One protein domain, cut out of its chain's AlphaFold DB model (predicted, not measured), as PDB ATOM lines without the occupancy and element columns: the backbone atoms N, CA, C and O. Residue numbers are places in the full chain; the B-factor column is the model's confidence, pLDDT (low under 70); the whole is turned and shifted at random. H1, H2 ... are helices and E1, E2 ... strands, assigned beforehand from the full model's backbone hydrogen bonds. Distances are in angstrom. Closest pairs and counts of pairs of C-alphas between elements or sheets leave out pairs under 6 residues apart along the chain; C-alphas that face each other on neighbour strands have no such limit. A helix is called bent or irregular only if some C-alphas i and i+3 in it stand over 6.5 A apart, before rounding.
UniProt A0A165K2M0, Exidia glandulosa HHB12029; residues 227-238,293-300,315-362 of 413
ATOM      1  N   LEU A 227      37.029  14.228 117.895       88.25
ATOM      2  CA  LEU A 227      37.274  14.038 116.467       88.25
ATOM      3  C   LEU A 227      38.608  13.309 116.278       88.25
ATOM      4  O   LEU A 227      39.622  13.748 116.818       88.25
ATOM      5  N   GLY A 228      38.640  12.222 115.510       90.31
ATOM      6  CA  GLY A 228      39.880  11.502 115.220       90.31
ATOM      7  C   GLY A 228      39.699  10.013 114.940       90.31
ATOM      8  O   GLY A 228      38.636   9.561 114.521       90.31
ATOM      9  N   ALA A 229      40.754   9.236 115.166       90.62
ATOM     10  CA  ALA A 229      40.763   7.791 115.004       90.62
ATOM     11  C   ALA A 229      41.730   7.122 115.995       90.62
ATOM     12  O   ALA A 229      42.783   7.673 116.314       90.62
ATOM     13  N   THR A 230      41.371   5.933 116.481       91.44
ATOM     14  CA  THR A 230      42.164   5.151 117.445       91.44
ATOM     15  C   THR A 230      42.404   3.741 116.910       91.44
ATOM     16  O   THR A 230      41.444   2.989 116.696       91.44
ATOM     17  N   GLY A 231      43.672   3.395 116.696       91.06
ATOM     18  CA  GLY A 231      44.163   2.117 116.182       91.06
ATOM     19  C   GLY A 231      43.608   1.790 114.803       91.06
ATOM     20  O   GLY A 231      43.348   0.625 114.503       91.06
ATOM     21  N   ALA A 232      43.289   2.814 114.007       90.94
ATOM     22  CA  ALA A 232      42.471   2.638 112.822       90.94
ATOM     23  C   ALA A 232      43.311   2.481 111.559       90.94
ATOM     24  O   ALA A 232      44.260   3.227 111.329       90.94
ATOM     25  N   SER A 233      42.919   1.526 110.719       92.56
ATOM     26  CA  SER A 233      43.487   1.356 109.382       92.56
ATOM     27  C   SER A 233      42.400   1.536 108.327       92.56
ATOM     28  O   SER A 233      41.280   1.050 108.508       92.56
ATOM     29  N   PHE A 234      42.725   2.226 107.235       91.69
ATOM     30  CA  PHE A 234      41.775   2.634 106.199       91.69
ATOM     31  C   PHE A 234      42.271   2.298 104.802       91.69
ATOM     32  O   PHE A 234      43.467   2.346 104.530       91.69
ATOM     33  N   GLU A 235      41.333   2.052 103.899       91.25
ATOM     34  CA  GLU A 235      41.584   1.757 102.494       91.25
ATOM     35  C   GLU A 235      40.558   2.476 101.608       91.25
ATOM     36  O   GLU A 235      39.398   2.642 101.989       91.25
ATOM     37  N   TRP A 236      40.962   2.904 100.411       88.56
ATOM     38  CA  TRP A 236      40.011   3.405  99.416       88.56
ATOM     39  C   TRP A 236      39.154   2.276  98.839       88.56
ATOM     40  O   TRP A 236      39.649   1.182  98.580       88.56
ATOM     41  N   TYR A 237      37.874   2.547  98.577       79.56
ATOM     42  CA  TYR A 237      37.005   1.586  97.899       79.56
ATOM     43  C   TYR A 237      37.577   1.240  96.515       79.56
ATOM     44  O   TYR A 237      37.694   2.096  95.636       79.56
ATOM     45  N   SER A 238      37.953  -0.025  96.322       70.25
ATOM     46  CA  SER A 238      38.428  -0.538  95.039       70.25
ATOM     47  C   SER A 238      37.257  -1.118  94.255       70.25
ATOM     48  O   SER A 238      36.660  -2.119  94.645       70.25
ATOM     49  N   LEU A 293      46.049   3.571 104.804       91.25
ATOM     50  CA  LEU A 293      46.514   4.216 106.026       91.25
ATOM     51  C   LEU A 293      46.543   3.155 107.122       91.25
ATOM     52  O   LEU A 293      45.535   2.483 107.329       91.25
ATOM     53  N   HIS A 294      47.662   3.024 107.825       92.44
ATOM     54  CA  HIS A 294      47.835   2.032 108.883       92.44
ATOM     55  C   HIS A 294      48.056   2.699 110.235       92.44
ATOM     56  O   HIS A 294      48.709   3.738 110.309       92.44
ATOM     57  N   ASP A 295      47.523   2.066 111.280       91.31
ATOM     58  CA  ASP A 295      47.758   2.397 112.691       91.31
ATOM     59  C   ASP A 295      47.592   3.890 113.042       91.31
ATOM     60  O   ASP A 295      48.398   4.513 113.736       91.31
ATOM     61  N   ILE A 296      46.513   4.493 112.542       93.38
ATOM     62  CA  ILE A 296      46.190   5.888 112.824       93.38
ATOM     63  C   ILE A 296      45.652   6.002 114.256       93.38
ATOM     64  O   ILE A 296      44.554   5.533 114.572       93.38
ATOM     65  N   ASN A 297      46.433   6.679 115.097       93.12
ATOM     66  CA  ASN A 297      46.127   7.022 116.484       93.12
ATOM     67  C   ASN A 297      46.206   8.544 116.665       93.12
ATOM     68  O   ASN A 297      47.230   9.077 117.087       93.12
ATOM     69  N   VAL A 298      45.140   9.261 116.313       92.25
ATOM     70  CA  VAL A 298      45.074  10.725 116.423       92.25
ATOM     71  C   VAL A 298      43.733  11.160 116.996       92.25
ATOM     72  O   VAL A 298      42.685  10.720 116.535       92.25
ATOM     73  N   VAL A 299      43.760  12.045 117.990       92.38
ATOM     74  CA  VAL A 299      42.563  12.685 118.551       92.38
ATOM     75  C   VAL A 299      42.798  14.188 118.571       92.38
ATOM     76  O   VAL A 299      43.745  14.661 119.195       92.38
ATOM     77  N   PHE A 300      41.945  14.931 117.872       92.44
ATOM     78  CA  PHE A 300      42.030  16.380 117.767       92.44
ATOM     79  C   PHE A 300      41.328  17.050 118.963       92.44
ATOM     80  O   PHE A 300      40.161  16.741 119.232       92.44
ATOM     81  N   GLY A 315      49.355  10.971 102.364       90.69
ATOM     82  CA  GLY A 315      48.010  10.603 102.815       90.69
ATOM     83  C   GLY A 315      47.279  11.639 103.669       90.69
ATOM     84  O   GLY A 315      46.234  11.316 104.211       90.69
ATOM     85  N   LYS A 316      47.750  12.892 103.767       93.81
ATOM     86  CA  LYS A 316      47.065  13.967 104.528       93.81
ATOM     87  C   LYS A 316      45.589  14.136 104.146       93.81
ATOM     88  O   LYS A 316      44.720  14.144 105.009       93.81
ATOM     89  N   SER A 317      45.302  14.239 102.848       92.75
ATOM     90  CA  SER A 317      43.921  14.345 102.359       92.75
ATOM     91  C   SER A 317      43.134  13.064 102.642       92.75
ATOM     92  O   SER A 317      41.981  13.135 103.053       92.75
ATOM     93  N   SER A 318      43.775  11.898 102.497       93.00
ATOM     94  CA  SER A 318      43.182  10.601 102.833       93.00
ATOM     95  C   SER A 318      42.862  10.476 104.323       93.00
ATOM     96  O   SER A 318      41.829   9.920 104.656       93.00
ATOM     97  N   LEU A 319      43.669  11.040 105.225       92.75
ATOM     98  CA  LEU A 319      43.383  11.059 106.661       92.75
ATOM     99  C   LEU A 319      42.073  11.803 106.954       92.75
ATOM    100  O   LEU A 319      41.242  11.309 107.713       92.75
ATOM    101  N   LEU A 320      41.860  12.963 106.323       92.56
ATOM    102  CA  LEU A 320      40.609  13.716 106.468       92.56
ATOM    103  C   LEU A 320      39.418  12.945 105.883       92.56
ATOM    104  O   LEU A 320      38.385  12.832 106.539       92.56
ATOM    105  N   SER A 321      39.571  12.358 104.692       91.12
ATOM    106  CA  SER A 321      38.545  11.505 104.078       91.12
ATOM    107  C   SER A 321      38.216  10.274 104.931       91.12
ATOM    108  O   SER A 321      37.049   9.921 105.072       91.12
ATOM    109  N   ALA A 322      39.217   9.655 105.560       90.31
ATOM    110  CA  ALA A 322      39.041   8.524 106.462       90.31
ATOM    111  C   ALA A 322      38.225   8.891 107.706       90.31
ATOM    112  O   ALA A 322      37.289   8.176 108.057       90.31
ATOM    113  N   ILE A 323      38.532  10.027 108.339       89.12
ATOM    114  CA  ILE A 323      37.790  10.517 109.512       89.12
ATOM    115  C   ILE A 323      36.346  10.880 109.139       89.12
ATOM    116  O   ILE A 323      35.430  10.615 109.914       89.12
ATOM    117  N   LEU A 324      36.120  11.440 107.945       88.56
ATOM    118  CA  LEU A 324      34.781  11.762 107.437       88.56
ATOM    119  C   LEU A 324      33.948  10.533 107.043       88.56
ATOM    120  O   LEU A 324      32.739  10.673 106.845       88.56
ATOM    121  N   GLY A 325      34.571   9.353 106.965       86.56
ATOM    122  CA  GLY A 325      33.916   8.094 106.613       86.56
ATOM    123  C   GLY A 325      33.908   7.757 105.118       86.56
ATOM    124  O   GLY A 325      33.232   6.816 104.718       86.56
ATOM    125  N   GLU A 326      34.670   8.484 104.297       88.00
ATOM    126  CA  GLU A 326      34.769   8.278 102.840       88.00
ATOM    127  C   GLU A 326      35.737   7.142 102.455       88.00
ATOM    128  O   GLU A 326      35.815   6.741 101.295       88.00
ATOM    129  N   MET A 327      36.502   6.616 103.419       89.50
ATOM    130  CA  MET A 327      37.373   5.451 103.236       89.50
ATOM    131  C   MET A 327      36.848   4.257 104.027       89.50
ATOM    132  O   MET A 327      36.318   4.402 105.132       89.50
ATOM    133  N   ARG A 328      37.057   3.054 103.489       87.50
ATOM    134  CA  ARG A 328      36.698   1.805 104.151       87.50
ATOM    135  C   ARG A 328      37.609   1.585 105.353       87.50
ATOM    136  O   ARG A 328      38.828   1.504 105.212       87.50
ATOM    137  N   ARG A 329      37.026   1.460 106.543       89.00
ATOM    138  CA  ARG A 329      37.757   1.122 107.771       89.00
ATOM    139  C   ARG A 329      37.979  -0.390 107.843       89.00
ATOM    140  O   ARG A 329      37.013  -1.141 107.915       89.00
ATOM    141  N   LEU A 330      39.239  -0.815 107.901       87.81
ATOM    142  CA  LEU A 330      39.619  -2.220 108.078       87.81
ATOM    143  C   LEU A 330      39.603  -2.627 109.556       87.81
ATOM    144  O   LEU A 330      39.082  -3.681 109.908       87.81
ATOM    145  N   GLN A 331      40.178  -1.791 110.424       88.56
ATOM    146  CA  GLN A 331      40.335  -2.047 111.862       88.56
ATOM    147  C   GLN A 331      40.247  -0.737 112.663       88.56
ATOM    148  O   GLN A 331      40.266   0.349 112.080       88.56
ATOM    149  N   GLY A 332      40.145  -0.843 113.991       87.25
ATOM    150  CA  GLY A 332      40.113   0.289 114.925       87.25
ATOM    151  C   GLY A 332      38.774   1.026 114.998       87.25
ATOM    152  O   GLY A 332      37.726   0.511 114.597       87.25
ATOM    153  N   ARG A 333      38.785   2.252 115.533       84.81
ATOM    154  CA  ARG A 333      37.585   3.086 115.724       84.81
ATOM    155  C   ARG A 333      37.796   4.495 115.172       84.81
ATOM    156  O   ARG A 333      38.836   5.100 115.403       84.81
ATOM    157  N   VAL A 334      36.783   5.008 114.475       86.50
ATOM    158  CA  VAL A 334      36.682   6.422 114.079       86.50
ATOM    159  C   VAL A 334      35.847   7.153 115.122       86.50
ATOM    160  O   VAL A 334      34.808   6.650 115.553       86.50
ATOM    161  N   LEU A 335      36.316   8.326 115.529       85.44
ATOM    162  CA  LEU A 335      35.629   9.247 116.423       85.44
ATOM    163  C   LEU A 335      35.170  10.434 115.574       85.44
ATOM    164  O   LEU A 335      35.990  11.224 115.104       85.44
ATOM    165  N   LEU A 336      33.869  10.512 115.305       83.44
ATOM    166  CA  LEU A 336      33.280  11.568 114.492       83.44
ATOM    167  C   LEU A 336      31.994  12.062 115.169       83.44
ATOM    168  O   LEU A 336      30.989  11.340 115.144       83.44
ATOM    169  N   PRO A 337      31.998  13.270 115.754       75.94
ATOM    170  CA  PRO A 337      30.798  13.853 116.327       75.94
ATOM    171  C   PRO A 337      29.883  14.292 115.178       75.94
ATOM    172  O   PRO A 337      30.183  15.229 114.441       75.94
ATOM    173  N   ARG A 338      28.782  13.567 114.972       69.44
ATOM    174  CA  ARG A 338      27.718  13.940 114.028       69.44
ATOM    175  C   ARG A 338      26.393  13.854 114.756       69.44
ATOM    176  O   ARG A 338      25.880  12.749 114.928       69.44
ATOM    177  N   PHE A 339      25.856  14.995 115.165       70.31
ATOM    178  CA  PHE A 339      24.566  15.076 115.842       70.31
ATOM    179  C   PHE A 339      23.741  16.206 115.220       70.31
ATOM    180  O   PHE A 339      23.662  17.294 115.783       70.31
ATOM    181  N   PRO A 340      23.107  15.965 114.056       64.00
ATOM    182  CA  PRO A 340      22.405  17.020 113.324       64.00
ATOM    183  C   PRO A 340      21.223  17.609 114.109       64.00
ATOM    184  O   PRO A 340      20.881  18.769 113.907       64.00
ATOM    185  N   PHE A 341      20.627  16.833 115.020       66.62
ATOM    186  CA  PHE A 341      19.504  17.258 115.864       66.62
ATOM    187  C   PHE A 341      19.936  17.890 117.195       66.62
ATOM    188  O   PHE A 341      19.091  18.387 117.935       66.62
ATOM    189  N   HIS A 342      21.234  17.870 117.515       70.75
ATOM    190  CA  HIS A 342      21.747  18.488 118.730       70.75
ATOM    191  C   HIS A 342      22.199  19.915 118.426       70.75
ATOM    192  O   HIS A 342      23.252  20.145 117.823       70.75
ATOM    193  N   VAL A 343      21.384  20.873 118.853       71.31
ATOM    194  CA  VAL A 343      21.704  22.298 118.801       71.31
ATOM    195  C   VAL A 343      22.290  22.692 120.145       71.31
ATOM    196  O   VAL A 343      21.677  22.448 121.183       71.31
ATOM    197  N   ASP A 344      23.480  23.280 120.130       71.25
ATOM    198  CA  ASP A 344      24.088  23.832 121.332       71.25
ATOM    199  C   ASP A 344      23.214  24.994 121.852       71.25
ATOM    200  O   ASP A 344      23.046  25.993 121.147       71.25
ATOM    201  N   PRO A 345      22.649  24.895 123.069       70.75
ATOM    202  CA  PRO A 345      21.756  25.914 123.612       70.75
ATOM    203  C   PRO A 345      22.445  27.263 123.864       70.75
ATOM    204  O   PRO A 345      21.754  28.273 123.961       70.75
ATOM    205  N   ALA A 346      23.780  27.306 123.968       73.25
ATOM    206  CA  ALA A 346      24.525  28.546 124.186       73.25
ATOM    207  C   ALA A 346      24.819  29.305 122.884       73.25
ATOM    208  O   ALA A 346      24.822  30.534 122.874       73.25
ATOM    209  N   THR A 347      25.082  28.587 121.791       73.44
ATOM    210  CA  THR A 347      25.471  29.192 120.507       73.44
ATOM    211  C   THR A 347      24.353  29.173 119.467       73.44
ATOM    212  O   THR A 347      24.444  29.876 118.464       73.44
ATOM    213  N   GLY A 348      23.300  28.377 119.680       70.00
ATOM    214  CA  GLY A 348      22.231  28.156 118.705       70.00
ATOM    215  C   GLY A 348      22.691  27.399 117.452       70.00
ATOM    216  O   GLY A 348      21.946  27.323 116.476       70.00
ATOM    217  N   LEU A 349      23.913  26.852 117.450       72.25
ATOM    218  CA  LEU A 349      24.507  26.153 116.314       72.25
ATOM    219  C   LEU A 349      24.418  24.635 116.500       72.25
ATOM    220  O   LEU A 349      24.575  24.108 117.598       72.25
ATOM    221  N   SER A 350      24.190  23.916 115.403       70.56
ATOM    222  CA  SER A 350      24.242  22.452 115.376       70.56
ATOM    223  C   SER A 350      25.681  21.949 115.514       70.56
ATOM    224  O   SER A 350      26.569  22.456 114.820       70.56
ATOM    225  N   GLU A 351      25.906  20.902 116.307       71.81
ATOM    226  CA  GLU A 351      27.211  20.238 116.380       71.81
ATOM    227  C   GLU A 351      27.464  19.351 115.145       71.81
ATOM    228  O   GLU A 351      27.202  18.144 115.124       71.81
ATOM    229  N   ASN A 352      27.985  19.991 114.095       76.12
ATOM    230  CA  ASN A 352      28.266  19.400 112.791       76.12
ATOM    231  C   ASN A 352      29.733  19.591 112.378       76.12
ATOM    232  O   ASN A 352      30.456  20.436 112.902       76.12
ATOM    233  N   VAL A 353      30.164  18.808 111.386       82.94
ATOM    234  CA  VAL A 353      31.509  18.887 110.803       82.94
ATOM    235  C   VAL A 353      31.447  19.642 109.478       82.94
ATOM    236  O   VAL A 353      30.723  19.236 108.571       82.94
ATOM    237  N   SER A 354      32.231  20.711 109.347       87.69
ATOM    238  CA  SER A 354      32.453  21.413 108.077       87.69
ATOM    239  C   SER A 354      33.681  20.856 107.356       87.69
ATOM    240  O   SER A 354      34.713  20.625 107.988       87.69
ATOM    241  N   TYR A 355      33.609  20.700 106.035       91.00
ATOM    242  CA  TYR A 355      34.720  20.216 105.215       91.00
ATOM    243  C   TYR A 355      34.936  21.111 103.993       91.00
ATOM    244  O   TYR A 355      33.992  21.412 103.268       91.00
ATOM    245  N   CYS A 356      36.190  21.499 103.750       92.56
ATOM    246  CA  CYS A 356      36.610  22.192 102.535       92.56
ATOM    247  C   CYS A 356      37.554  21.273 101.749       92.56
ATOM    248  O   CYS A 356      38.626  20.901 102.234       92.56
ATOM    249  N   ALA A 357      37.132  20.866 100.554       91.62
ATOM    250  CA  ALA A 357      37.894  19.954  99.711       91.62
ATOM    251  C   ALA A 357      39.027  20.679  98.968       91.62
ATOM    252  O   ALA A 357      38.926  21.854  98.630       91.62
ATOM    253  N   GLN A 358      40.084  19.941  98.613       89.38
ATOM    254  CA  GLN A 358      41.191  20.481  97.812       89.38
ATOM    255  C   GLN A 358      40.738  20.969  96.425       89.38
ATOM    256  O   GLN A 358      41.308  21.912  95.879       89.38
ATOM    257  N   ARG A 359      39.744  20.299  95.828       90.12
ATOM    258  CA  ARG A 359      39.087  20.755  94.601       90.12
ATOM    259  C   ARG A 359      37.768  21.414  94.999       90.12
ATOM    260  O   ARG A 359      36.920  20.698  95.532       90.12
ATOM    261  N   PRO A 360      37.588  22.722  94.757       91.50
ATOM    262  CA  PRO A 360      36.343  23.389  95.096       91.50
ATOM    263  C   PRO A 360      35.195  22.797  94.276       91.50
ATOM    264  O   PRO A 360      35.356  22.463  93.099       91.50
ATOM    265  N   TRP A 361      34.034  22.678  94.911       91.69
ATOM    266  CA  TRP A 361      32.786  22.299  94.268       91.69
ATOM    267  C   TRP A 361      31.746  23.367  94.586       91.69
ATOM    268  O   TRP A 361      31.593  23.750  95.743       91.69
ATOM    269  N   LEU A 362      31.081  23.859  93.546       89.19
ATOM    270  CA  LEU A 362      30.029  24.864  93.633       89.19
ATOM    271  C   LEU A 362      28.785  24.311  92.939       89.19
ATOM    272  O   LEU A 362      28.878  23.695  91.871       89.19
TER     273      LEU A 362
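Overview. This is residues 227 to 238, 293 to 300 and 315 to 362 of the 413 residues of a protein of Exidia glandulosa HHB12029 (UniProt A0A165K2M0). A small, twisted sheet of three sharply bent strands is folded over one short helix, H1, which packs on it. From the end of E3 a long loop, residues 336 to 362, runs away from this sheet and helix, folds back near residue 346 and runs on to the last printed residue. The printed part has 68 residues, with three named strands and one named helix in the order E1, E2, H1, E3; the sheet has the order E2, E1, E3 and is antiparallel throughout. The class is mixed, helices and strands. The whole is loose, with a radius of gyration of the C-alphas of 13.8 A, and spans 39 by 31 by 19 A.

Arrangement. Start at the first printed residue with E1, residues 227 to 235, the inner strand of the sheet, which bends by 96 degrees at residue 231. On one side of it look for the edge strand E2, residues 293 to 300, antiparallel at 169 degrees, where N 229 and O 298 are within hydrogen-bond range at 2.8 A, as are N 300 and O 227 at 2.8 A. E2 bends by 63 degrees at residue 296. Next comes H1, residues 316 to 324, which is on the sheet with 37 pairs of C-alphas within 10 A. The closest C-alphas of H1 and E1 are those of Ile 323 and Gly 228, 6.2 A apart; those of H1 and E2 are Leu 319 and Leu 293, 7.6 A apart. In H1 every O i to N i+4 pair is within hydrogen-bond range. A tight link of 3 residues leads to the other edge strand, E3, residues 328 to 335, which bends by 113 degrees at residue 331. E3 is antiparallel to E1 at 178 degrees, with N 230 and O 333 at 2.9 A and N 328 and O 235 at 2.8 A. The closest C-alphas of H1 and E3 are those of Ile 323 and Val 334, 6.2 A apart.

Along the chain. Find C-alpha 227 at (37.274, 14.038, 116.467); from there E1 runs 19.1 A to C-alpha 235. E2 runs 17.5 A from Leu 293 to Phe 300. H1 begins at C-alpha 316, at (47.065, 13.967, 104.528), and runs 12.8 A to Leu 324. E3 runs 14.4 A from Arg 328 to C-alpha 335 at (35.629, 9.247, 116.423).

Size, cuts and confidence. The two C-alphas farthest apart are those of Ser 238 and Ala 346, 43.5 A. Residues 239 to 292 are not printed, with 14.4 A between C-alphas 238 and 293; residues 301 to 314 are not printed either, with 17.1 A between C-alphas 300 and 315. Residues 336 to 362 hold no named element. The mean pLDDT of the printed part is 85.1, and residues 338, 340 and 341 are under 70.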